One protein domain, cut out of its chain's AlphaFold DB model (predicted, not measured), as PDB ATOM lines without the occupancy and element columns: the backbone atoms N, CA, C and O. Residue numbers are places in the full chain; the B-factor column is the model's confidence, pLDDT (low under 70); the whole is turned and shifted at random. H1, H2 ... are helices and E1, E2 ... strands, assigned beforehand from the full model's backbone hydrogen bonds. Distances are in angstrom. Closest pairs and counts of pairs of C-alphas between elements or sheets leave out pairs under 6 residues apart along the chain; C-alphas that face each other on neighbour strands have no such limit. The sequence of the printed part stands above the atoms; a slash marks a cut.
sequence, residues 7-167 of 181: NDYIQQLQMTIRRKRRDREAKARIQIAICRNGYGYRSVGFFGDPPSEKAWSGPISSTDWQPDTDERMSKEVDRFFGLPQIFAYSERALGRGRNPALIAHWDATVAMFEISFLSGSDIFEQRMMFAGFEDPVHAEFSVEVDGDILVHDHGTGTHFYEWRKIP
ATOM      1  N   ASN A   7       4.527  40.513  19.053       78.75
ATOM      2  CA  ASN A   7       5.562  41.411  19.560       78.75
ATOM      3  C   ASN A   7       5.271  42.881  19.214       78.75
ATOM      4  O   ASN A   7       5.310  43.737  20.097       78.75
ATOM      5  N   ASP A   8       4.880  43.169  17.970       80.69
ATOM      6  CA  ASP A   8       4.542  44.532  17.537       80.69
ATOM      7  C   ASP A   8       3.300  45.072  18.263       80.69
ATOM      8  O   ASP A   8       3.280  46.222  18.715       80.69
ATOM      9  N   TYR A   9       2.272  44.232  18.435       84.19
ATOM     10  CA  TYR A   9       1.062  44.593  19.180       84.19
ATOM     11  C   TYR A   9       1.397  44.928  20.636       84.19
ATOM     12  O   TYR A   9       0.958  45.945  21.174       84.19
ATOM     13  N   ILE A  10       2.210  44.090  21.276       88.69
ATOM     14  CA  ILE A  10       2.611  44.242  22.673       88.69
ATOM     15  C   ILE A  10       3.441  45.511  22.888       88.69
ATOM     16  O   ILE A  10       3.209  46.235  23.859       88.69
ATOM     17  N   GLN A  11       4.348  45.845  21.970       87.88
ATOM     18  CA  GLN A  11       5.096  47.104  22.028       87.88
ATOM     19  C   GLN A  11       4.165  48.321  21.924       87.88
ATOM     20  O   GLN A  11       4.282  49.273  22.704       87.88
ATOM     21  N   GLN A  12       3.186  48.290  21.014       86.81
ATOM     22  CA  GLN A  12       2.180  49.352  20.899       86.81
ATOM     23  C   GLN A  12       1.299  49.463  22.151       86.81
ATOM     24  O   GLN A  12       0.998  50.576  22.606       86.81
ATOM     25  N   LEU A  13       0.927  48.329  22.747       90.12
ATOM     26  CA  LEU A  13       0.198  48.270  24.009       90.12
ATOM     27  C   LEU A  13       1.013  48.906  25.146       90.12
ATOM     28  O   LEU A  13       0.492  49.764  25.861       90.12
ATOM     29  N   GLN A  14       2.301  48.569  25.269       93.38
ATOM     30  CA  GLN A  14       3.200  49.146  26.273       93.38
ATOM     31  C   GLN A  14       3.280  50.671  26.148       93.38
ATOM     32  O   GLN A  14       3.130  51.391  27.139       93.38
ATOM     33  N   MET A  15       3.488  51.177  24.927       90.75
ATOM     34  CA  MET A  15       3.535  52.616  24.657       90.75
ATOM     35  C   MET A  15       2.213  53.298  25.022       90.75
ATOM     36  O   MET A  15       2.210  54.368  25.637       90.75
ATOM     37  N   THR A  16       1.085  52.666  24.693       88.62
ATOM     38  CA  THR A  16      -0.252  53.193  24.986       88.62
ATOM     39  C   THR A  16      -0.519  53.260  26.486       88.62
ATOM     40  O   THR A  16      -0.944  54.312  26.973       88.62
ATOM     41  N   ILE A  17      -0.213  52.191  27.227       90.62
ATOM     42  CA  ILE A  17      -0.322  52.155  28.690       90.62
ATOM     43  C   ILE A  17       0.558  53.253  29.294       90.62
ATOM     44  O   ILE A  17       0.056  54.092  30.039       90.62
ATOM     45  N   ARG A  18       1.845  53.325  28.924       91.56
ATOM     46  CA  ARG A  18       2.779  54.346  29.438       91.56
ATOM     47  C   ARG A  18       2.288  55.770  29.181       91.56
ATOM     48  O   ARG A  18       2.381  56.610  30.074       91.56
ATOM     49  N   ARG A  19       1.738  56.041  27.994       90.25
ATOM     50  CA  ARG A  19       1.144  57.342  27.661       90.25
ATOM     51  C   ARG A  19      -0.055  57.649  28.556       90.25
ATOM     52  O   ARG A  19      -0.106  58.729  29.129       90.25
ATOM     53  N   LYS A  20      -0.985  56.701  28.716       88.50
ATOM     54  CA  LYS A  20      -2.195  56.901  29.529       88.50
ATOM     55  C   LYS A  20      -1.905  57.067  31.016       88.50
ATOM     56  O   LYS A  20      -2.570  57.862  31.661       88.50
ATOM     57  N   ARG A  21      -0.864  56.413  31.538       89.06
ATOM     58  CA  ARG A  21      -0.421  56.605  32.927       89.06
ATOM     59  C   ARG A  21       0.073  58.025  33.233       89.06
ATOM     60  O   ARG A  21       0.022  58.449  34.381       89.06
ATOM     61  N   ARG A  22       0.574  58.748  32.225       88.88
ATOM     62  CA  ARG A  22       1.111  60.120  32.356       88.88
ATOM     63  C   ARG A  22       0.097  61.209  31.997       88.88
ATOM     64  O   ARG A  22       0.354  62.385  32.234       88.88
ATOM     65  N   ASP A  23      -1.014  60.817  31.390       88.12
ATOM     66  CA  ASP A  23      -2.069  61.701  30.914       88.12
ATOM     67  C   ASP A  23      -2.982  62.086  32.091       88.12
ATOM     68  O   ASP A  23      -3.765  61.270  32.571       88.12
ATOM     69  N   ARG A  24      -2.856  63.327  32.585       85.94
ATOM     70  CA  ARG A  24      -3.654  63.832  33.722       85.94
ATOM     71  C   ARG A  24      -5.129  64.023  33.383       85.94
ATOM     72  O   ARG A  24      -5.957  64.052  34.284       85.94
ATOM     73  N   GLU A  25      -5.455  64.140  32.102       86.38
ATOM     74  CA  GLU A  25      -6.834  64.249  31.627       86.38
ATOM     75  C   GLU A  25      -7.438  62.877  31.315       86.38
ATOM     76  O   GLU A  25      -8.623  62.776  30.979       86.38
ATOM     77  N   ALA A  26      -6.648  61.804  31.438       85.38
ATOM     78  CA  ALA A  26      -7.165  60.462  31.284       85.38
ATOM     79  C   ALA A  26      -8.302  60.217  32.282       85.38
ATOM     80  O   ALA A  26      -8.316  60.690  33.412       85.38
ATOM     81  N   LYS A  27      -9.278  59.439  31.836       90.12
ATOM     82  CA  LYS A  27     -10.296  58.835  32.690       90.12
ATOM     83  C   LYS A  27     -10.246  57.352  32.416       90.12
ATOM     84  O   LYS A  27     -11.098  56.815  31.712       90.12
ATOM     85  N   ALA A  28      -9.145  56.743  32.838       91.31
ATOM     86  CA  ALA A  28      -8.807  55.382  32.472       91.31
ATOM     87  C   ALA A  28      -8.569  54.526  33.708       91.31
ATOM     88  O   ALA A  28      -7.956  54.968  34.678       91.31
ATOM     89  N   ARG A  29      -9.007  53.275  33.642       94.38
ATOM     90  CA  ARG A  29      -8.642  52.235  34.593       94.38
ATOM     91  C   ARG A  29      -7.818  51.198  33.848       94.38
ATOM     92  O   ARG A  29      -8.232  50.707  32.804       94.38
ATOM     93  N   ILE A  30      -6.648  50.869  34.376       94.94
ATOM     94  CA  ILE A  30      -5.787  49.825  33.822       94.94
ATOM     95  C   ILE A  30      -5.521  48.828  34.935       94.94
ATOM     96  O   ILE A  30      -4.960  49.179  35.973       94.94
ATOM     97  N   GLN A  31      -5.923  47.587  34.710       95.69
ATOM     98  CA  GLN A  31      -5.562  46.457  35.541       95.69
ATOM     99  C   GLN A  31      -4.622  45.553  34.754       95.69
ATOM    100  O   GLN A  31      -4.883  45.212  33.601       95.69
ATOM    101  N   ILE A  32      -3.526  45.168  35.395       95.44
ATOM    102  CA  ILE A  32      -2.562  44.222  34.842       95.44
ATOM    103  C   ILE A  32      -2.390  43.114  35.869       95.44
ATOM    104  O   ILE A  32      -2.207  43.407  37.049       95.44
ATOM    105  N   ALA A  33      -2.452  41.864  35.435       93.44
ATOM    106  CA  ALA A  33      -2.079  40.714  36.243       93.44
ATOM    107  C   ALA A  33      -1.036  39.887  35.492       93.44
ATOM    108  O   ALA A  33      -1.186  39.664  34.296       93.44
ATOM    109  N   ILE A  34       0.015  39.455  36.179       93.25
ATOM    110  CA  ILE A  34       1.099  38.641  35.631       93.25
ATOM    111  C   ILE A  34       1.282  37.425  36.527       93.25
ATOM    112  O   ILE A  34       1.268  37.545  37.748       93.25
ATOM    113  N   CYS A  35       1.435  36.258  35.921       91.31
ATOM    114  CA  CYS A  35       1.679  34.992  36.595       91.31
ATOM    115  C   CYS A  35       2.937  34.355  36.012       91.31
ATOM    116  O   CYS A  35       3.036  34.169  34.799       91.31
ATOM    117  N   ARG A  36       3.904  34.046  36.877       89.00
ATOM    118  CA  ARG A  36       5.183  33.443  36.496       89.00
ATOM    119  C   ARG A  36       5.677  32.537  37.612       89.00
ATOM    120  O   ARG A  36       5.744  32.963  38.763       89.00
ATOM    121  N   ASN A  37       6.057  31.306  37.273       85.75
ATOM    122  CA  ASN A  37       6.661  30.344  38.204       85.75
ATOM    123  C   ASN A  37       5.854  30.147  39.503       85.75
ATOM    124  O   ASN A  37       6.416  30.137  40.598       85.75
ATOM    125  N   GLY A  38       4.526  30.031  39.395       83.88
ATOM    126  CA  GLY A  38       3.638  29.879  40.554       83.88
ATOM    127  C   GLY A  38       3.441  31.143  41.407       83.88
ATOM    128  O   GLY A  38       2.796  31.072  42.456       83.88
ATOM    129  N   TYR A  39       3.964  32.297  40.981       89.00
ATOM    130  CA  TYR A  39       3.789  33.588  41.648       89.00
ATOM    131  C   TYR A  39       2.948  34.548  40.805       89.00
ATOM    132  O   TYR A  39       3.129  34.658  39.593       89.00
ATOM    133  N   GLY A  40       2.014  35.227  41.460       90.81
ATOM    134  CA  GLY A  40       1.096  36.187  40.876       90.81
ATOM    135  C   GLY A  40       1.447  37.610  41.288       90.81
ATOM    136  O   GLY A  40       1.849  37.881  42.421       90.81
ATOM    137  N   TYR A  41       1.266  38.528  40.352       93.19
ATOM    138  CA  TYR A  41       1.451  39.957  40.525       93.19
ATOM    139  C   TYR A  41       0.244  40.661  39.918       93.19
ATOM    140  O   TYR A  41      -0.191  40.314  38.822       93.19
ATOM    141  N   ARG A  42      -0.327  41.646  40.607       94.12
ATOM    142  CA  ARG A  42      -1.479  42.408  40.113       94.12
ATOM    143  C   ARG A  42      -1.310  43.877  40.427       94.12
ATOM    144  O   ARG A  42      -0.960  44.227  41.542       94.12
ATOM    145  N   SER A  43      -1.644  44.731  39.470       94.94
ATOM    146  CA  SER A  43      -1.828  46.166  39.675       94.94
ATOM    147  C   SER A  43      -3.211  46.589  39.209       94.94
ATOM    148  O   SER A  43      -3.754  46.047  38.246       94.94
ATOM    149  N   VAL A  44      -3.783  47.566  39.904       95.25
ATOM    150  CA  VAL A  44      -4.986  48.284  39.489       95.25
ATOM    151  C   VAL A  44      -4.689  49.764  39.629       95.25
ATOM    152  O   VAL A  44      -4.442  50.244  40.736       95.25
ATOM    153  N   GLY A  45      -4.713  50.475  38.508       93.81
ATOM    154  CA  GLY A  45      -4.509  51.913  38.461       93.81
ATOM    155  C   GLY A  45      -5.707  52.651  37.883       93.81
ATOM    156  O   GLY A  45      -6.287  52.218  36.887       93.81
ATOM    157  N   PHE A  46      -6.052  53.773  38.505       93.69
ATOM    158  CA  PHE A  46      -6.940  54.799  37.979       93.69
ATOM    159  C   PHE A  46      -6.080  55.994  37.579       93.69
ATOM    160  O   PHE A  46      -5.358  56.554  38.402       93.69
ATOM    161  N   PHE A  47      -6.137  56.363  36.307       91.06
ATOM    162  CA  PHE A  47      -5.314  57.408  35.714       91.06
ATOM    163  C   PHE A  47      -6.196  58.571  35.280       91.06
ATOM    164  O   PHE A  47      -7.283  58.356  34.735       91.06
ATOM    165  N   GLY A  48      -5.704  59.771  35.573       87.56
ATOM    166  CA  GLY A  48      -6.440  61.027  35.599       87.56
ATOM    167  C   GLY A  48      -5.928  61.898  36.738       87.56
ATOM    168  O   GLY A  48      -4.801  61.706  37.199       87.56
ATOM    169  N   ASP A  49      -6.765  62.812  37.219       85.38
ATOM    170  CA  ASP A  49      -6.464  63.654  38.377       85.38
ATOM    171  C   ASP A  49      -7.510  63.446  39.497       85.38
ATOM    172  O   ASP A  49      -8.687  63.749  39.275       85.38
ATOM    173  N   PRO A  50      -7.128  62.916  40.683       85.31
ATOM    174  CA  PRO A  50      -5.798  62.414  41.043       85.31
ATOM    175  C   PRO A  50      -5.545  60.985  40.521       85.31
ATOM    176  O   PRO A  50      -6.451  60.144  40.548       85.31
ATOM    177  N   PRO A  51      -4.308  60.652  40.109       89.69
ATOM    178  CA  PRO A  51      -3.961  59.284  39.759       89.69
ATOM    179  C   PRO A  51      -3.801  58.431  41.023       89.69
ATOM    180  O   PRO A  51      -3.319  58.896  42.057       89.69
ATOM    181  N   SER A  52      -4.157  57.152  40.935       91.81
ATOM    182  CA  SER A  52      -3.893  56.169  41.987       91.81
ATOM    183  C   SER A  52      -3.535  54.823  41.377       91.81
ATOM    184  O   SER A  52      -4.115  54.418  40.377       91.81
ATOM    185  N   GLU A  53      -2.589  54.109  41.976       92.38
ATOM    186  CA  GLU A  53      -2.237  52.747  41.584       92.38
ATOM    187  C   GLU A  53      -1.977  51.937  42.848       92.38
ATOM    188  O   GLU A  53      -1.327  52.404  43.782       92.38
ATOM    189  N   LYS A  54      -2.542  50.734  42.900       94.62
ATOM    190  CA  LYS A  54      -2.292  49.760  43.959       94.62
ATOM    191  C   LYS A  54      -1.776  48.487  43.318       94.62
ATOM    192  O   LYS A  54      -2.279  48.088  42.266       94.62
ATOM    193  N   ALA A  55      -0.798  47.860  43.955       94.88
ATOM    194  CA  ALA A  55      -0.212  46.619  43.490       94.88
ATOM    195  C   ALA A  55      -0.139  45.592  44.620       94.88
ATOM    196  O   ALA A  55      -0.016  45.946  45.793       94.88
ATOM    197  N   TRP A  56      -0.231  44.323  44.245       94.44
ATOM    198  CA  TRP A  56      -0.185  43.171  45.132       94.44
ATOM    199  C   TRP A  56       0.621  42.061  44.486       94.44
ATOM    200  O   TRP A  56       0.672  41.949  43.257       94.44
ATOM    201  N   SER A  57       1.209  41.210  45.313       93.75
ATOM    202  CA  SER A  57       1.875  40.005  44.842       93.75
ATOM    203  C   SER A  57       1.775  38.880  45.865       93.75
ATOM    204  O   SER A  57       1.620  39.118  47.066       93.75
ATOM    205  N   GLY A  58       1.833  37.643  45.391       91.19
ATOM    206  CA  GLY A  58       1.736  36.468  46.243       91.19
ATOM    207  C   GLY A  58       1.770  35.170  45.444       91.19
ATOM    208  O   GLY A  58       1.688  35.196  44.216       91.19
ATOM    209  N   PRO A  59       1.886  34.015  46.113       89.38
ATOM    210  CA  PRO A  59       1.721  32.722  45.460       89.38
ATOM    211  C   PRO A  59       0.341  32.615  44.802       89.38
ATOM    212  O   PRO A  59      -0.664  33.002  45.394       89.38
ATOM    213  N   ILE A  60       0.279  32.044  43.599       85.00
ATOM    214  CA  ILE A  60      -0.976  31.894  42.840       85.00
ATOM    215  C   ILE A  60      -1.967  30.975  43.570       85.00
ATOM    216  O   ILE A  60      -3.175  31.155  43.470       85.00
ATOM    217  N   SER A  61      -1.456  30.026  44.353       82.50
ATOM    218  CA  SER A  61      -2.248  29.125  45.193       82.50
ATOM    219  C   SER A  61      -2.777  29.768  46.482       82.50
ATOM    220  O   SER A  61      -3.378  29.075  47.297       82.50
ATOM    221  N   SER A  62      -2.491  31.049  46.729       84.31
ATOM    222  CA  SER A  62      -2.900  31.770  47.934       84.31
ATOM    223  C   SER A  62      -3.898  32.873  47.595       84.31
ATOM    224  O   SER A  62      -3.765  33.552  46.578       84.31
ATOM    225  N   THR A  63      -4.862  33.088  48.486       78.38
ATOM    226  CA  THR A  63      -5.804  34.215  48.443       78.38
ATOM    227  C   THR A  63      -5.258  35.473  49.122       78.38
ATOM    228  O   THR A  63      -5.776  36.566  48.898       78.38
ATOM    229  N   ASP A  64      -4.188  35.349  49.912       85.56
ATOM    230  CA  ASP A  64      -3.710  36.394  50.826       85.56
ATOM    231  C   ASP A  64      -2.535  37.174  50.220       85.56
ATOM    232  O   ASP A  64      -1.437  37.257  50.784       85.56
ATOM    233  N   TRP A  65      -2.753  37.731  49.027       90.06
ATOM    234  CA  TRP A  65      -1.725  38.506  48.334       90.06
ATOM    235  C   TRP A  65      -1.394  39.775  49.108       90.06
ATOM    236  O   TRP A  65      -2.269  40.551  49.500       90.06
ATOM    237  N   GLN A  66      -0.101  40.004  49.300       92.44
ATOM    238  CA  GLN A  66       0.386  41.130  50.079       92.44
ATOM    239  C   GLN A  66       0.540  42.359  49.179       92.44
ATOM    240  O   GLN A  66       0.866  42.204  47.996       92.44
ATOM    241  N   PRO A  67       0.326  43.578  49.705       93.50
ATOM    242  CA  PRO A  67       0.664  44.799  48.990       93.50
ATOM    243  C   PRO A  67       2.113  44.754  48.499       93.50
ATOM    244  O   PRO A  67       3.022  44.383  49.242       93.50
ATOM    245  N   ASP A  68       2.327  45.116  47.241       87.94
ATOM    246  CA  ASP A  68       3.658  45.132  46.646       87.94
ATOM    247  C   ASP A  68       4.409  46.400  47.068       87.94
ATOM    248  O   ASP A  68       4.158  47.488  46.553       87.94
ATOM    249  N   THR A  69       5.316  46.258  48.035       79.94
ATOM    250  CA  THR A  69       6.133  47.358  48.571       79.94
ATOM    251  C   THR A  69       7.465  47.541  47.847       79.94
ATOM    252  O   THR A  69       8.075  48.597  47.981       79.94
ATOM    253  N   ASP A  70       7.916  46.544  47.076       83.31
ATOM    254  CA  ASP A  70       9.277  46.503  46.509       83.31
ATOM    255  C   ASP A  70       9.292  46.712  44.981       83.31
ATOM    256  O   ASP A  70      10.261  46.354  44.288       83.31
ATOM    257  N   GLU A  71       8.189  47.245  44.446       87.56
ATOM    258  CA  GLU A  71       7.962  47.477  43.016       87.56
ATOM    259  C   GLU A  71       8.105  46.193  42.172       87.56
ATOM    260  O   GLU A  71       8.526  46.234  41.008       87.56
ATOM    261  N   ARG A  72       7.794  45.021  42.745       90.25
ATOM    262  CA  ARG A  72       7.929  43.726  42.057       90.25
ATOM    263  C   ARG A  72       7.001  43.648  40.856       90.25
ATOM    264  O   ARG A  72       7.415  43.192  39.796       90.25
ATOM    265  N   MET A  73       5.781  44.155  40.995       92.25
ATOM    266  CA  MET A  73       4.794  44.223  39.928       92.25
ATOM    267  C   MET A  73       5.303  45.064  38.757       92.25
ATOM    268  O   MET A  73       5.210  44.627  37.615       92.25
ATOM    269  N   SER A  74       5.903  46.233  39.010       90.44
ATOM    270  CA  SER A  74       6.453  47.063  37.925       90.44
ATOM    271  C   SER A  74       7.575  46.341  37.176       90.44
ATOM    272  O   SER A  74       7.598  46.348  35.947       90.44
ATOM    273  N   LYS A  75       8.476  45.670  37.907       92.81
ATOM    274  CA  LYS A  75       9.576  44.891  37.316       92.81
ATOM    275  C   LYS A  75       9.066  43.727  36.472       92.81
ATOM    276  O   LYS A  75       9.607  43.479  35.399       92.81
ATOM    277  N   GLU A  76       8.032  43.026  36.927       94.06
ATOM    278  CA  GLU A  76       7.446  41.916  36.172       94.06
ATOM    279  C   GLU A  76       6.665  42.404  34.945       94.06
ATOM    280  O   GLU A  76       6.725  41.760  33.901       94.06
ATOM    281  N   VAL A  77       6.031  43.581  35.002       93.50
ATOM    282  CA  VAL A  77       5.440  44.230  33.818       93.50
ATOM    283  C   VAL A  77       6.508  44.560  32.781       93.50
ATOM    284  O   VAL A  77       6.357  44.192  31.615       93.50
ATOM    285  N   ASP A  78       7.593  45.226  33.180       93.56
ATOM    286  CA  ASP A  78       8.677  45.563  32.254       93.56
ATOM    287  C   ASP A  78       9.365  44.302  31.703       93.56
ATOM    288  O   ASP A  78       9.661  44.254  30.508       93.56
ATOM    289  N   ARG A  79       9.548  43.262  32.531       93.81
ATOM    290  CA  ARG A  79      10.042  41.949  32.091       93.81
ATOM    291  C   ARG A  79       9.126  41.345  31.033       93.81
ATOM    292  O   ARG A  79       9.623  40.951  29.986       93.81
ATOM    293  N   PHE A  80       7.815  41.293  31.282       94.25
ATOM    294  CA  PHE A  80       6.854  40.700  30.351       94.25
ATOM    295  C   PHE A  80       6.897  41.380  28.977       94.25
ATOM    296  O   PHE A  80       6.976  40.707  27.954       94.25
ATOM    297  N   PHE A  81       6.923  42.714  28.946       93.75
ATOM    298  CA  PHE A  81       7.036  43.473  27.697       93.75
ATOM    299  C   PHE A  81       8.382  43.291  26.972       93.75
ATOM    300  O   PHE A  81       8.480  43.626  25.793       93.75
ATOM    301  N   GLY A  82       9.411  42.797  27.663       92.62
ATOM    302  CA  GLY A  82      10.721  42.485  27.096       92.62
ATOM    303  C   GLY A  82      10.875  41.046  26.597       92.62
ATOM    304  O   GLY A  82      11.961  40.703  26.128       92.62
ATOM    305  N   LEU A  83       9.845  40.199  26.709       91.75
ATOM    306  CA  LEU A  83       9.933  38.799  26.288       91.75
ATOM    307  C   LEU A  83      10.011  38.682  24.752       91.75
ATOM    308  O   LEU A  83       9.266  39.363  24.046       91.75
ATOM    309  N   PRO A  84      10.902  37.827  24.216       88.88
ATOM    310  CA  PRO A  84      11.141  37.722  22.775       88.88
ATOM    311  C   PRO A  84      10.023  37.016  22.001       88.88
ATOM    312  O   PRO A  84       9.875  37.246  20.799       88.88
ATOM    313  N   GLN A  85       9.264  36.138  22.659       88.25
ATOM    314  CA  GLN A  85       8.196  35.354  22.044       88.25
ATOM    315  C   GLN A  85       6.910  35.574  22.827       88.25
ATOM    316  O   GLN A  85       6.826  35.167  23.983       88.25
ATOM    317  N   ILE A  86       5.924  36.231  22.216       89.19
ATOM    318  CA  ILE A  86       4.633  36.496  22.853       89.19
ATOM    319  C   ILE A  86       3.490  36.054  21.945       89.19
ATOM    320  O   ILE A  86       3.428  36.426  20.771       89.19
ATOM    321  N   PHE A  87       2.550  35.312  22.525       86.50
ATOM    322  CA  PHE A  87       1.343  34.818  21.872       86.50
ATOM    323  C   PHE A  87       0.094  35.255  22.625       86.50
ATOM    324  O   PHE A  87       0.115  35.485  23.835       86.50
ATOM    325  N   ALA A  88      -1.009  35.371  21.895       86.75
ATOM    326  CA  ALA A  88      -2.313  35.715  22.436       86.75
ATOM    327  C   ALA A  88      -3.061  34.457  22.884       86.75
ATOM    328  O   ALA A  88      -3.131  33.485  22.148       86.75
ATOM    329  N   TYR A  89      -3.705  34.489  24.042       84.00
ATOM    330  CA  TYR A  89      -4.728  33.520  24.421       84.00
ATOM    331  C   TYR A  89      -6.087  33.905  23.848       84.00
ATOM    332  O   TYR A  89      -6.448  35.086  23.805       84.00
ATOM    333  N   SER A  90      -6.879  32.901  23.480       78.75
ATOM    334  CA  SER A  90      -8.314  33.069  23.259       78.75
ATOM    335  C   SER A  90      -9.077  33.112  24.587       78.75
ATOM    336  O   SER A  90      -8.636  32.584  25.604       78.75
ATOM    337  N   GLU A  91     -10.282  33.684  24.584       76.56
ATOM    338  CA  GLU A  91     -11.145  33.704  25.776       76.56
ATOM    339  C   GLU A  91     -11.572  32.296  26.236       76.56
ATOM    340  O   GLU A  91     -11.889  32.092  27.408       76.56
ATOM    341  N   ARG A  92     -11.516  31.292  25.343       73.56
ATOM    342  CA  ARG A  92     -11.806  29.887  25.682       73.56
ATOM    343  C   ARG A  92     -10.886  29.354  26.775       73.56
ATOM    344  O   ARG A  92     -11.327  28.509  27.554       73.56
ATOM    345  N   ALA A  93      -9.678  29.907  26.879       73.88
ATOM    346  CA  ALA A  93      -8.728  29.591  27.933       73.88
ATOM    347  C   ALA A  93      -9.333  29.807  29.334       73.88
ATOM    348  O   ALA A  93      -9.088  29.027  30.246       73.88
ATOM    349  N   LEU A  94     -10.207  30.804  29.515       73.06
ATOM    350  CA  LEU A  94     -10.868  31.045  30.804       73.06
ATOM    351  C   LEU A  94     -12.086  30.138  31.055       73.06
ATOM    352  O   LEU A  94     -12.456  29.917  32.204       73.06
ATOM    353  N   GLY A  95     -12.716  29.604  30.005       66.88
ATOM    354  CA  GLY A  95     -13.985  28.868  30.097       66.88
ATOM    355  C   GLY A  95     -13.869  27.381  30.456       66.88
ATOM    356  O   GLY A  95     -14.885  26.732  30.682       66.88
ATOM    357  N   ARG A  96     -12.658  26.811  30.494       61.31
ATOM    358  CA  ARG A  96     -12.436  25.354  30.629       61.31
ATOM    359  C   ARG A  96     -12.052  24.880  32.033       61.31
ATOM    360  O   ARG A  96     -11.579  23.757  32.181       61.31
ATOM    361  N   GLY A  97     -12.154  25.735  33.055       57.88
ATOM    362  CA  GLY A  97     -11.604  25.446  34.391       57.88
ATOM    363  C   GLY A  97     -10.070  25.323  34.415       57.88
ATOM    364  O   GLY A  97      -9.483  25.034  35.451       57.88
ATOM    365  N   ARG A  98      -9.411  25.566  33.277       59.75
ATOM    366  CA  ARG A  98      -7.961  25.641  33.103       59.75
ATOM    367  C   ARG A  98      -7.575  27.104  32.994       59.75
ATOM    368  O   ARG A  98      -7.309  27.576  31.904       59.75
ATOM    369  N   ASN A  99      -7.599  27.847  34.094       66.31
ATOM    370  CA  ASN A  99      -7.104  29.218  34.051       66.31
ATOM    371  C   ASN A  99      -5.597  29.171  33.719       66.31
ATOM    372  O   ASN A  99      -4.852  28.619  34.532       66.31
ATOM    373  N   PRO A 100      -5.126  29.730  32.584       67.38
ATOM    374  CA  PRO A 100      -3.708  29.683  32.228       67.38
ATOM    375  C   PRO A 100      -2.797  30.296  33.295       67.38
ATOM    376  O   PRO A 100      -1.651  29.892  33.444       67.38
ATOM    377  N   ALA A 101      -3.328  31.214  34.109       67.25
ATOM    378  CA  ALA A 101      -2.630  31.739  35.275       67.25
ATOM    379  C   ALA A 101      -2.317  30.654  36.327       67.25
ATOM    380  O   ALA A 101      -1.266  30.705  36.951       67.25
ATOM    381  N   LEU A 102      -3.196  29.661  36.513       61.59
ATOM    382  CA  LEU A 102      -3.022  28.558  37.472       61.59
ATOM    383  C   LEU A 102      -2.090  27.453  36.952       61.59
ATOM    384  O   LEU A 102      -1.518  26.713  37.746       61.59
ATOM    385  N   ILE A 103      -1.939  27.340  35.631       59.91
ATOM    386  CA  ILE A 103      -1.021  26.400  34.971       59.91
ATOM    387  C   ILE A 103       0.250  27.090  34.467       59.91
ATOM    388  O   ILE A 103       0.964  26.503  33.661       59.91
ATOM    389  N   ALA A 104       0.553  28.305  34.947       59.94
ATOM    390  CA  ALA A 104       1.818  29.006  34.715       59.94
ATOM    391  C   ALA A 104       2.973  28.288  35.445       59.94
ATOM    392  O   ALA A 104       3.586  28.794  36.390       59.94
ATOM    393  N   HIS A 105       3.215  27.053  35.029       56.44
ATOM    394  CA  HIS A 105       4.240  26.144  35.484       56.44
ATOM    395  C   HIS A 105       4.889  25.571  34.225       56.44
ATOM    396  O   HIS A 105       4.214  24.937  33.421       56.44
ATOM    397  N   TRP A 106       6.195  25.832  34.113       59.75
ATOM    398  CA  TRP A 106       7.079  25.608  32.960       59.75
ATOM    399  C   TRP A 106       7.087  26.785  31.974       59.75
ATOM    400  O   TRP A 106       6.242  26.914  31.098       59.75
ATOM    401  N   ASP A 107       8.047  27.684  32.220       72.25
ATOM    402  CA  ASP A 107       8.672  28.660  31.308       72.25
ATOM    403  C   ASP A 107       7.797  29.731  30.629       72.25
ATOM    404  O   ASP A 107       8.324  30.676  30.039       72.25
ATOM    405  N   ALA A 108       6.476  29.672  30.799       85.31
ATOM    406  CA  ALA A 108       5.549  30.703  30.351       85.31
ATOM    407  C   ALA A 108       5.319  31.782  31.423       85.31
ATOM    408  O   ALA A 108       5.004  31.501  32.583       85.31
ATOM    409  N   THR A 109       5.393  33.045  31.005       91.19
ATOM    410  CA  THR A 109       4.852  34.187  31.749       91.19
ATOM    411  C   THR A 109       3.486  34.536  31.181       91.19
ATOM    412  O   THR A 109       3.376  34.959  30.033       91.19
ATOM    413  N   VAL A 110       2.436  34.389  31.983       91.06
ATOM    414  CA  VAL A 110       1.065  34.693  31.562       91.06
ATOM    415  C   VAL A 110       0.694  36.097  32.017       91.06
ATOM    416  O   VAL A 110       0.839  36.415  33.194       91.06
ATOM    417  N   ALA A 111       0.186  36.930  31.113       92.69
ATOM    418  CA  ALA A 111      -0.248  38.288  31.429       92.69
ATOM    419  C   ALA A 111      -1.700  38.533  31.012       92.69
ATOM    420  O   ALA A 111      -2.093  38.222  29.894       92.69
ATOM    421  N   MET A 112      -2.484  39.143  31.894       92.12
ATOM    422  CA  MET A 112      -3.834  39.632  31.629       92.12
ATOM    423  C   MET A 112      -3.842  41.154  31.734       92.12
ATOM    424  O   MET A 112      -3.392  41.722  32.730       92.12
ATOM    425  N   PHE A 113      -4.410  41.802  30.729       92.69
ATOM    426  CA  PHE A 113      -4.615  43.240  30.679       92.69
ATOM    427  C   PHE A 113      -6.105  43.522  30.569       92.69
ATOM    428  O   PHE A 113      -6.775  43.027  29.665       92.69
ATOM    429  N   GLU A 114      -6.614  44.360  31.462       93.06
ATOM    430  CA  GLU A 114      -7.968  44.897  31.391       93.06
ATOM    431  C   GLU A 114      -7.859  46.417  31.400       93.06
ATOM    432  O   GLU A 114      -7.386  47.022  32.365       93.06
ATOM    433  N   ILE A 115      -8.240  47.032  30.287       92.50
ATOM    434  CA  ILE A 115      -8.118  48.469  30.077       92.50
ATOM    435  C   ILE A 115      -9.505  49.017  29.835       92.50
ATOM    436  O   ILE A 115     -10.183  48.572  28.913       92.50
ATOM    437  N   SER A 116      -9.893  50.027  30.604       92.62
ATOM    438  CA  SER A 116     -11.075  50.818  30.313       92.62
ATOM    439  C   SER A 116     -10.781  52.309  30.284       92.62
ATOM    440  O   SER A 116      -9.905  52.804  30.993       92.62
ATOM    441  N   PHE A 117     -11.487  53.038  29.422       89.19
ATOM    442  CA  PHE A 117     -11.396  54.490  29.325       89.19
ATOM    443  C   PHE A 117     -12.761  55.120  29.056       89.19
ATOM    444  O   PHE A 117     -13.589  54.559  28.341       89.19
ATOM    445  N   LEU A 118     -12.977  56.316  29.599       87.44
ATOM    446  CA  LEU A 118     -14.114  57.156  29.244       87.44
ATOM    447  C   LEU A 118     -13.802  57.939  27.961       87.44
ATOM    448  O   LEU A 118     -12.779  58.620  27.881       87.44
ATOM    449  N   SER A 119     -14.703  57.885  26.983       82.56
ATOM    450  CA  SER A 119     -14.693  58.746  25.799       82.56
ATOM    451  C   SER A 119     -16.069  59.387  25.636       82.56
ATOM    452  O   SER A 119     -17.067  58.711  25.388       82.56
ATOM    453  N   GLY A 120     -16.139  60.702  25.855       83.94
ATOM    454  CA  GLY A 120     -17.414  61.408  25.997       83.94
ATOM    455  C   GLY A 120     -18.202  60.898  27.209       83.94
ATOM    456  O   GLY A 120     -17.729  60.992  28.341       83.94
ATOM    457  N   SER A 121     -19.401  60.365  26.966       83.38
ATOM    458  CA  SER A 121     -20.275  59.748  27.979       83.38
ATOM    459  C   SER A 121     -20.155  58.224  28.060       83.38
ATOM    460  O   SER A 121     -20.840  57.599  28.871       83.38
ATOM    461  N   ASP A 122     -19.337  57.621  27.201       87.19
ATOM    462  CA  ASP A 122     -19.269  56.176  27.025       87.19
ATOM    463  C   ASP A 122     -17.990  55.618  27.635       87.19
ATOM    464  O   ASP A 122     -16.912  56.193  27.480       87.19
ATOM    465  N   ILE A 123     -18.102  54.476  28.309       88.31
ATOM    466  CA  ILE A 123     -16.941  53.743  28.807       88.31
ATOM    467  C   ILE A 123     -16.646  52.624  27.817       88.31
ATOM    468  O   ILE A 123     -17.524  51.824  27.492       88.31
ATOM    469  N   PHE A 124     -15.404  52.578  27.352       88.75
ATOM    470  CA  PHE A 124     -14.887  51.499  26.528       88.75
ATOM    471  C   PHE A 124     -13.993  50.601  27.368       88.75
ATOM    472  O   PHE A 124     -13.196  51.110  28.148       88.75
ATOM    473  N   GLU A 125     -14.105  49.289  27.200       91.06
ATOM    474  CA  GLU A 125     -13.271  48.283  27.851       91.06
ATOM    475  C   GLU A 125     -12.704  47.306  26.819       91.06
ATOM    476  O   GLU A 125     -13.385  46.932  25.866       91.06
ATOM    477  N   GLN A 126     -11.462  46.877  27.022       88.81
ATOM    478  CA  GLN A 126     -10.833  45.784  26.293       88.81
ATOM    479  C   GLN A 126     -10.096  44.882  27.284       88.81
ATOM    480  O   GLN A 126      -9.393  45.357  28.181       88.81
ATOM    481  N   ARG A 127     -10.240  43.569  27.091       90.19
ATOM    482  CA  ARG A 127      -9.536  42.531  27.850       90.19
ATOM    483  C   ARG A 127      -8.629  41.747  26.909       90.19
ATOM    484  O   ARG A 127      -9.015  41.465  25.772       90.19
ATOM    485  N   MET A 128      -7.419  41.445  27.355       90.19
ATOM    486  CA  MET A 128      -6.384  40.785  26.560       90.19
ATOM    487  C   MET A 128      -5.577  39.851  27.450       90.19
ATOM    488  O   MET A 128      -5.268  40.213  28.583       90.19
ATOM    489  N   MET A 129      -5.192  38.689  26.933       89.44
ATOM    490  CA  MET A 129      -4.463  37.688  27.704       89.44
ATOM    491  C   MET A 129      -3.341  37.085  26.875       89.44
ATOM    492  O   MET A 129      -3.590  36.605  25.785       89.44
ATOM    493  N   PHE A 130      -2.123  37.046  27.385       89.62
ATOM    494  CA  PHE A 130      -0.952  36.643  26.618       89.62
ATOM    495  C   PHE A 130      -0.121  35.600  27.356       89.62
ATOM    496  O   PHE A 130      -0.104  35.584  28.587       89.62
ATOM    497  N   ALA A 131       0.606  34.791  26.593       89.88
ATOM    498  CA  ALA A 131       1.716  33.970  27.061       89.88
ATOM    499  C   ALA A 131       3.014  34.520  26.467       89.88
ATOM    500  O   ALA A 131       3.103  34.707  25.254       89.88
ATOM    501  N   GLY A 132       4.006  34.787  27.309       90.56
ATOM    502  CA  GLY A 132       5.342  35.202  26.901       90.56
ATOM    503  C   GLY A 132       6.399  34.186  27.326       90.56
ATOM    504  O   GLY A 132       6.301  33.623  28.415       90.56
ATOM    505  N   PHE A 133       7.422  33.996  26.498       89.75
ATOM    506  CA  PHE A 133       8.482  33.003  26.684       89.75
ATOM    507  C   PHE A 133       9.861  33.641  26.505       89.75
ATOM    508  O   PHE A 133      10.030  34.526  25.663       89.75
ATOM    509  N   GLU A 134      10.842  33.192  27.294       89.94
ATOM    510  CA  GLU A 134      12.234  33.665  27.206       89.94
ATOM    511  C   GLU A 134      12.998  33.036  26.030       89.94
ATOM    512  O   GLU A 134      13.897  33.670  25.477       89.94
ATOM    513  N   ASP A 135      12.622  31.830  25.604       87.81
ATOM    514  CA  ASP A 135      13.266  31.114  24.507       87.81
ATOM    515  C   ASP A 135      12.250  30.541  23.498       87.81
ATOM    516  O   ASP A 135      11.095  30.261  23.835       87.81
ATOM    517  N   PRO A 136      12.666  30.373  22.229       84.94
ATOM    518  CA  PRO A 136      11.789  29.892  21.167       84.94
ATOM    519  C   PRO A 136      11.415  28.409  21.282       84.94
ATOM    520  O   PRO A 136      10.418  28.010  20.690       84.94
ATOM    521  N   VAL A 137      12.178  27.595  22.020       85.44
ATOM    522  CA  VAL A 137      11.920  26.151  22.117       85.44
ATOM    523  C   VAL A 137      10.705  25.907  23.006       85.44
ATOM    524  O   VAL A 137       9.765  25.244  22.575       85.44
ATOM    525  N   HIS A 138      10.667  26.494  24.206       84.12
ATOM    526  CA  HIS A 138       9.488  26.394  25.073       84.12
ATOM    527  C   HIS A 138       8.260  27.051  24.437       84.12
ATOM    528  O   HIS A 138       7.170  26.497  24.526       84.12
ATOM    529  N   ALA A 139       8.442  28.169  23.726       84.75
ATOM    530  CA  ALA A 139       7.380  28.791  22.939       84.75
ATOM    531  C   ALA A 139       6.745  27.818  21.927       84.75
ATOM    532  O   ALA A 139       5.522  27.682  21.897       84.75
ATOM    533  N   GLU A 140       7.560  27.132  21.120       82.44
ATOM    534  CA  GLU A 140       7.087  26.169  20.119       82.44
ATOM    535  C   GLU A 140       6.358  24.988  20.774       82.44
ATOM    536  O   GLU A 140       5.235  24.664  20.390       82.44
ATOM    537  N   PHE A 141       6.933  24.399  21.828       82.31
ATOM    538  CA  PHE A 141       6.287  23.305  22.559       82.31
ATOM    539  C   PHE A 141       4.955  23.719  23.190       82.31
ATOM    540  O   PHE A 141       3.981  22.970  23.116       82.31
ATOM    541  N   SER A 142       4.889  24.897  23.814       80.56
ATOM    542  CA  SER A 142       3.661  25.374  24.450       80.56
ATOM    543  C   SER A 142       2.549  25.625  23.442       80.56
ATOM    544  O   SER A 142       1.409  25.267  23.717       80.56
ATOM    545  N   VAL A 143       2.871  26.175  22.271       78.19
ATOM    546  CA  VAL A 143       1.909  26.371  21.178       78.19
ATOM    547  C   VAL A 143       1.303  25.047  20.702       78.19
ATOM    548  O   VAL A 143       0.101  24.977  20.461       78.19
ATOM    549  N   GLU A 144       2.111  23.994  20.583       78.88
ATOM    550  CA  GLU A 144       1.642  22.681  20.118       78.88
ATOM    551  C   GLU A 144       0.770  21.957  21.161       78.88
ATOM    552  O   GLU A 144      -0.116  21.175  20.813       78.88
ATOM    553  N   VAL A 145       1.005  22.207  22.455       77.19
ATOM    554  CA  VAL A 145       0.302  21.528  23.558       77.19
ATOM    555  C   VAL A 145      -0.942  22.295  24.023       77.19
ATOM    556  O   VAL A 145      -1.943  21.677  24.401       77.19
ATOM    557  N   ASP A 146      -0.903  23.627  24.007       76.81
ATOM    558  CA  ASP A 146      -1.981  24.493  24.480       76.81
ATOM    559  C   ASP A 146      -2.792  25.064  23.310       76.81
ATOM    560  O   ASP A 146      -2.547  26.155  22.797       76.81
ATOM    561  N   GLY A 147      -3.829  24.318  22.918       72.56
ATOM    562  CA  GLY A 147      -4.719  24.691  21.818       72.56
ATOM    563  C   GLY A 147      -5.598  25.927  22.063       72.56
ATOM    564  O   GLY A 147      -6.404  26.259  21.194       72.56
ATOM    565  N   ASP A 148      -5.502  26.583  23.226       75.88
ATOM    566  CA  ASP A 148      -6.172  27.860  23.486       75.88
ATOM    567  C   ASP A 148      -5.253  29.076  23.227       75.88
ATOM    568  O   ASP A 148      -5.753  30.212  23.201       75.88
ATOM    569  N   ILE A 149      -3.952  28.851  22.969       73.81
ATOM    570  CA  ILE A 149      -3.023  29.849  22.421       73.81
ATOM    571  C   ILE A 149      -3.342  30.063  20.936       73.81
ATOM    572  O   ILE A 149      -3.341  29.149  20.114       73.81
ATOM    573  N   LEU A 150      -3.621  31.310  20.572       69.81
ATOM    574  CA  LEU A 150      -3.896  31.734  19.210       69.81
ATOM    575  C   LEU A 150      -2.588  31.954  18.448       69.81
ATOM    576  O   LEU A 150      -1.843  32.895  18.718       69.81
ATOM    577  N   VAL A 151      -2.374  31.123  17.426       61.66
ATOM    578  CA  VAL A 151      -1.235  31.200  16.488       61.66
ATOM    579  C   VAL A 151      -1.664  31.669  15.082       61.66
ATOM    580  O   VAL A 151      -0.948  31.518  14.103       61.66
ATOM    581  N   HIS A 152      -2.807  32.362  15.017       53.81
ATOM    582  CA  HIS A 152      -3.613  32.713  13.836       53.81
ATOM    583  C   HIS A 152      -4.381  31.550  13.203       53.81
ATOM    584  O   HIS A 152      -3.928  30.899  12.271       53.81
ATOM    585  N   ASP A 153      -5.634  31.424  13.632       44.44
ATOM    586  CA  ASP A 153      -6.774  31.367  12.722       44.44
ATOM    587  C   ASP A 153      -7.937  32.057  13.453       44.44
ATOM    588  O   ASP A 153      -8.080  31.902  14.671       44.44
ATOM    589  N   HIS A 154      -8.712  32.908  12.780       47.00
ATOM    590  CA  HIS A 154      -9.792  33.670  13.418       47.00
ATOM    591  C   HIS A 154     -10.945  32.728  13.813       47.00
ATOM    592  O   HIS A 154     -11.943  32.603  13.114       47.00
ATOM    593  N   GLY A 155     -10.791  32.069  14.965       45.12
ATOM    594  CA  GLY A 155     -11.728  31.142  15.598       45.12
ATOM    595  C   GLY A 155     -12.147  31.599  16.999       45.12
ATOM    596  O   GLY A 155     -12.004  30.863  17.970       45.12
ATOM    597  N   THR A 156     -12.625  32.842  17.077       51.31
ATOM    598  CA  THR A 156     -13.580  33.441  18.034       51.31
ATOM    599  C   THR A 156     -13.681  32.826  19.446       51.31
ATOM    600  O   THR A 156     -14.507  31.944  19.721       51.31
ATOM    601  N   GLY A 157     -12.932  33.401  20.389       46.44
ATOM    602  CA  GLY A 157     -13.577  33.894  21.611       46.44
ATOM    603  C   GLY A 157     -14.292  35.192  21.246       46.44
ATOM    604  O   GLY A 157     -13.794  35.921  20.391       46.44
ATOM    605  N   THR A 158     -15.474  35.464  21.789       56.66
ATOM    606  CA  THR A 158     -16.307  36.558  21.268       56.66
ATOM    607  C   THR A 158     -15.759  37.937  21.622       56.66
ATOM    608  O   THR A 158     -16.338  38.927  21.187       56.66
ATOM    609  N   HIS A 159     -14.714  38.019  22.458       65.06
ATOM    610  CA  HIS A 159     -14.541  39.206  23.276       65.06
ATOM    611  C   HIS A 159     -13.114  39.663  23.630       65.06
ATOM    612  O   HIS A 159     -12.936  40.844  23.941       65.06
ATOM    613  N   PHE A 160     -12.096  38.806  23.638       75.81
ATOM    614  CA  PHE A 160     -10.729  39.306  23.836       75.81
ATOM    615  C   PHE A 160     -10.255  40.100  22.623       75.81
ATOM    616  O   PHE A 160     -10.644  39.811  21.497       75.81
ATOM    617  N   TYR A 161      -9.415  41.108  22.867       80.12
ATOM    618  CA  TYR A 161      -8.873  42.016  21.844       80.12
ATOM    619  C   TYR A 161      -9.902  42.921  21.154       80.12
ATOM    620  O   TYR A 161      -9.523  43.722  20.303       80.12
ATOM    621  N   GLU A 162     -11.164  42.910  21.577       82.31
ATOM    622  CA  GLU A 162     -12.203  43.803  21.063       82.31
ATOM    623  C   GLU A 162     -12.547  44.904  22.069       82.31
ATOM    624  O   GLU A 162     -12.766  44.634  23.252       82.31
ATOM    625  N   TRP A 163     -12.645  46.147  21.592       83.50
ATOM    626  CA  TRP A 163     -13.190  47.243  22.389       83.50
ATOM    627  C   TRP A 163     -14.700  47.104  22.510       83.50
ATOM    628  O   TRP A 163     -15.412  47.042  21.507       83.50
ATOM    629  N   ARG A 164     -15.204  47.142  23.740       86.81
ATOM    630  CA  ARG A 164     -16.636  47.175  24.018       86.81
ATOM    631  C   ARG A 164     -17.043  48.431  24.722       86.81
ATOM    632  O   ARG A 164     -16.432  48.824  25.705       86.81
ATOM    633  N   LYS A 165     -18.166  48.977  24.281       87.38
ATOM    634  CA  LYS A 165     -18.916  49.942  25.063       87.38
ATOM    635  C   LYS A 165     -19.619  49.207  26.204       87.38
ATOM    636  O   LYS A 165     -20.459  48.347  25.944       87.38
ATOM    637  N   ILE A 166     -19.292  49.551  27.443       83.62
ATOM    638  CA  ILE A 166     -20.009  49.060  28.621       83.62
ATOM    639  C   ILE A 166     -21.045  50.109  29.065       83.62
ATOM    640  O   ILE A 166     -20.779  51.311  28.964       83.62
ATOM    641  N   PRO A 167     -22.251  49.698  29.506       70.50
ATOM    642  CA  PRO A 167     -23.274  50.636  29.954       70.50
ATOM    643  C   PRO A 167     -22.761  51.503  31.109       70.50
ATOM    644  O   PRO A 167     -22.207  50.990  32.077       70.50
TER     645      PRO A 167
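This is residues 7 to 167 of the 181 residues of an uncharacterized protein of Rhizobium sp. Root1204 (UniProt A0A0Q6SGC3). A twisted sheet, with five long strands E1, E2, E3, E5 and E6, makes a slab that has H1 and H2 over one of its faces, H2 across the strands and H1 slantwise to them. The short strands E4 and E7 run beside different parts of E6, on the side away from E5, and H4 sits by the end of E6, while H3 is a small turn off the sheet. The printed part has 161 residues with four named helices and seven named strands, in the order H1, E1, E2, E3, H2, E4, H3, E5, E6, H4, E7. The sheet is branched at E6 and its neighbour pairs are antiparallel; the class is mixed, helices and strands. The whole is compact, with a radius of gyration of the C-alphas of 15.8 A, and rounded, spanning 45 by 38 by 28 A.

Start at H1, residues 7 to 22, which is on the sheet at a height over the sheet of 8.7 A. Next look at E1, residues 28 to 36, and E2, residues 39 to 47, a hairpin in which N 30 and O 45 are 2.9 A apart, within hydrogen-bond range. E3, residues 52 to 59, forms a hairpin with E2, where N 42 and O 56 are 2.8 A apart; E1, E2 and E3 make a meander, each strand the antiparallel neighbour of the one before. H2, residues 72 to 81, is on the same face of the sheet as H1, at a height over the sheet of 7.8 A, and runs across the strands, at 87 degrees to E1 on the local plane. Its closest C-alphas to E2 are Met 73 and Tyr 41, 5.5 A apart. H1 and H2 only just touch, with 3 pairs of C-alphas within 8 A, made by residues 10 to 14 of H1 alone; the closest are Ile 10 and Phe 81, 6.7 A, and the two run opposite ways at a steep tilt of 40 degrees. Further on, E5, residues 108 to 119, lies on the other side of E1 from E2, with N 31 and O 114 2.8 A apart; H1 runs slantwise to the strands, at 48 degrees to E5 on the local plane. E5 and E6, residues 122 to 133, are a hairpin, with N 113 and O 128 2.8 A apart. On the other side of E6 look for E4, residues 85 to 89, beside residues 129 to 133, with N 87 and O 131 2.8 A apart, and E7, residues 164 to 166, beside residues 123 to 125, with N 125 and O 164 2.8 A apart. H4, residues 136 to 145, is on the sheet over E6, and the C-alphas of Ala 139 and Phe 133 are their closest, 5.7 A apart. H3, residues 92 to 95, is not on the sheet and touches no helix. In H2 and H4 every O i to N i+4 pair is within hydrogen-bond range, in H1 11 of 12 are, and H3 is too short for such a pair.

Find C-alpha 7 at (5.562, 41.411, 19.560); from there H1 runs 23.1 A to C-alpha 22. E1 covers 26.3 A, E2 26.2 A and E3 24.4 A, and H2 then covers 14.4 A. E4 and the four-residue H3 follow. E5 begins at C-alpha 108, (5.549, 30.703, 30.351), and runs 34.9 A; E6 runs 36.2 A and H4 14.4 A. E7 ends at C-alpha 166, (-20.009, 49.060, 28.621).

The two C-alphas farthest apart are those of Ser 121 and Val 137, 46.9 A. The printed part has no cut. Its long links are E3 to H2, H3 to E5 and H4 to E7, with 12, 12 and 18 residues. The mean pLDDT of the printed part is 83.5; look for values under 70 at residues 95 to 106 and 150 to 159.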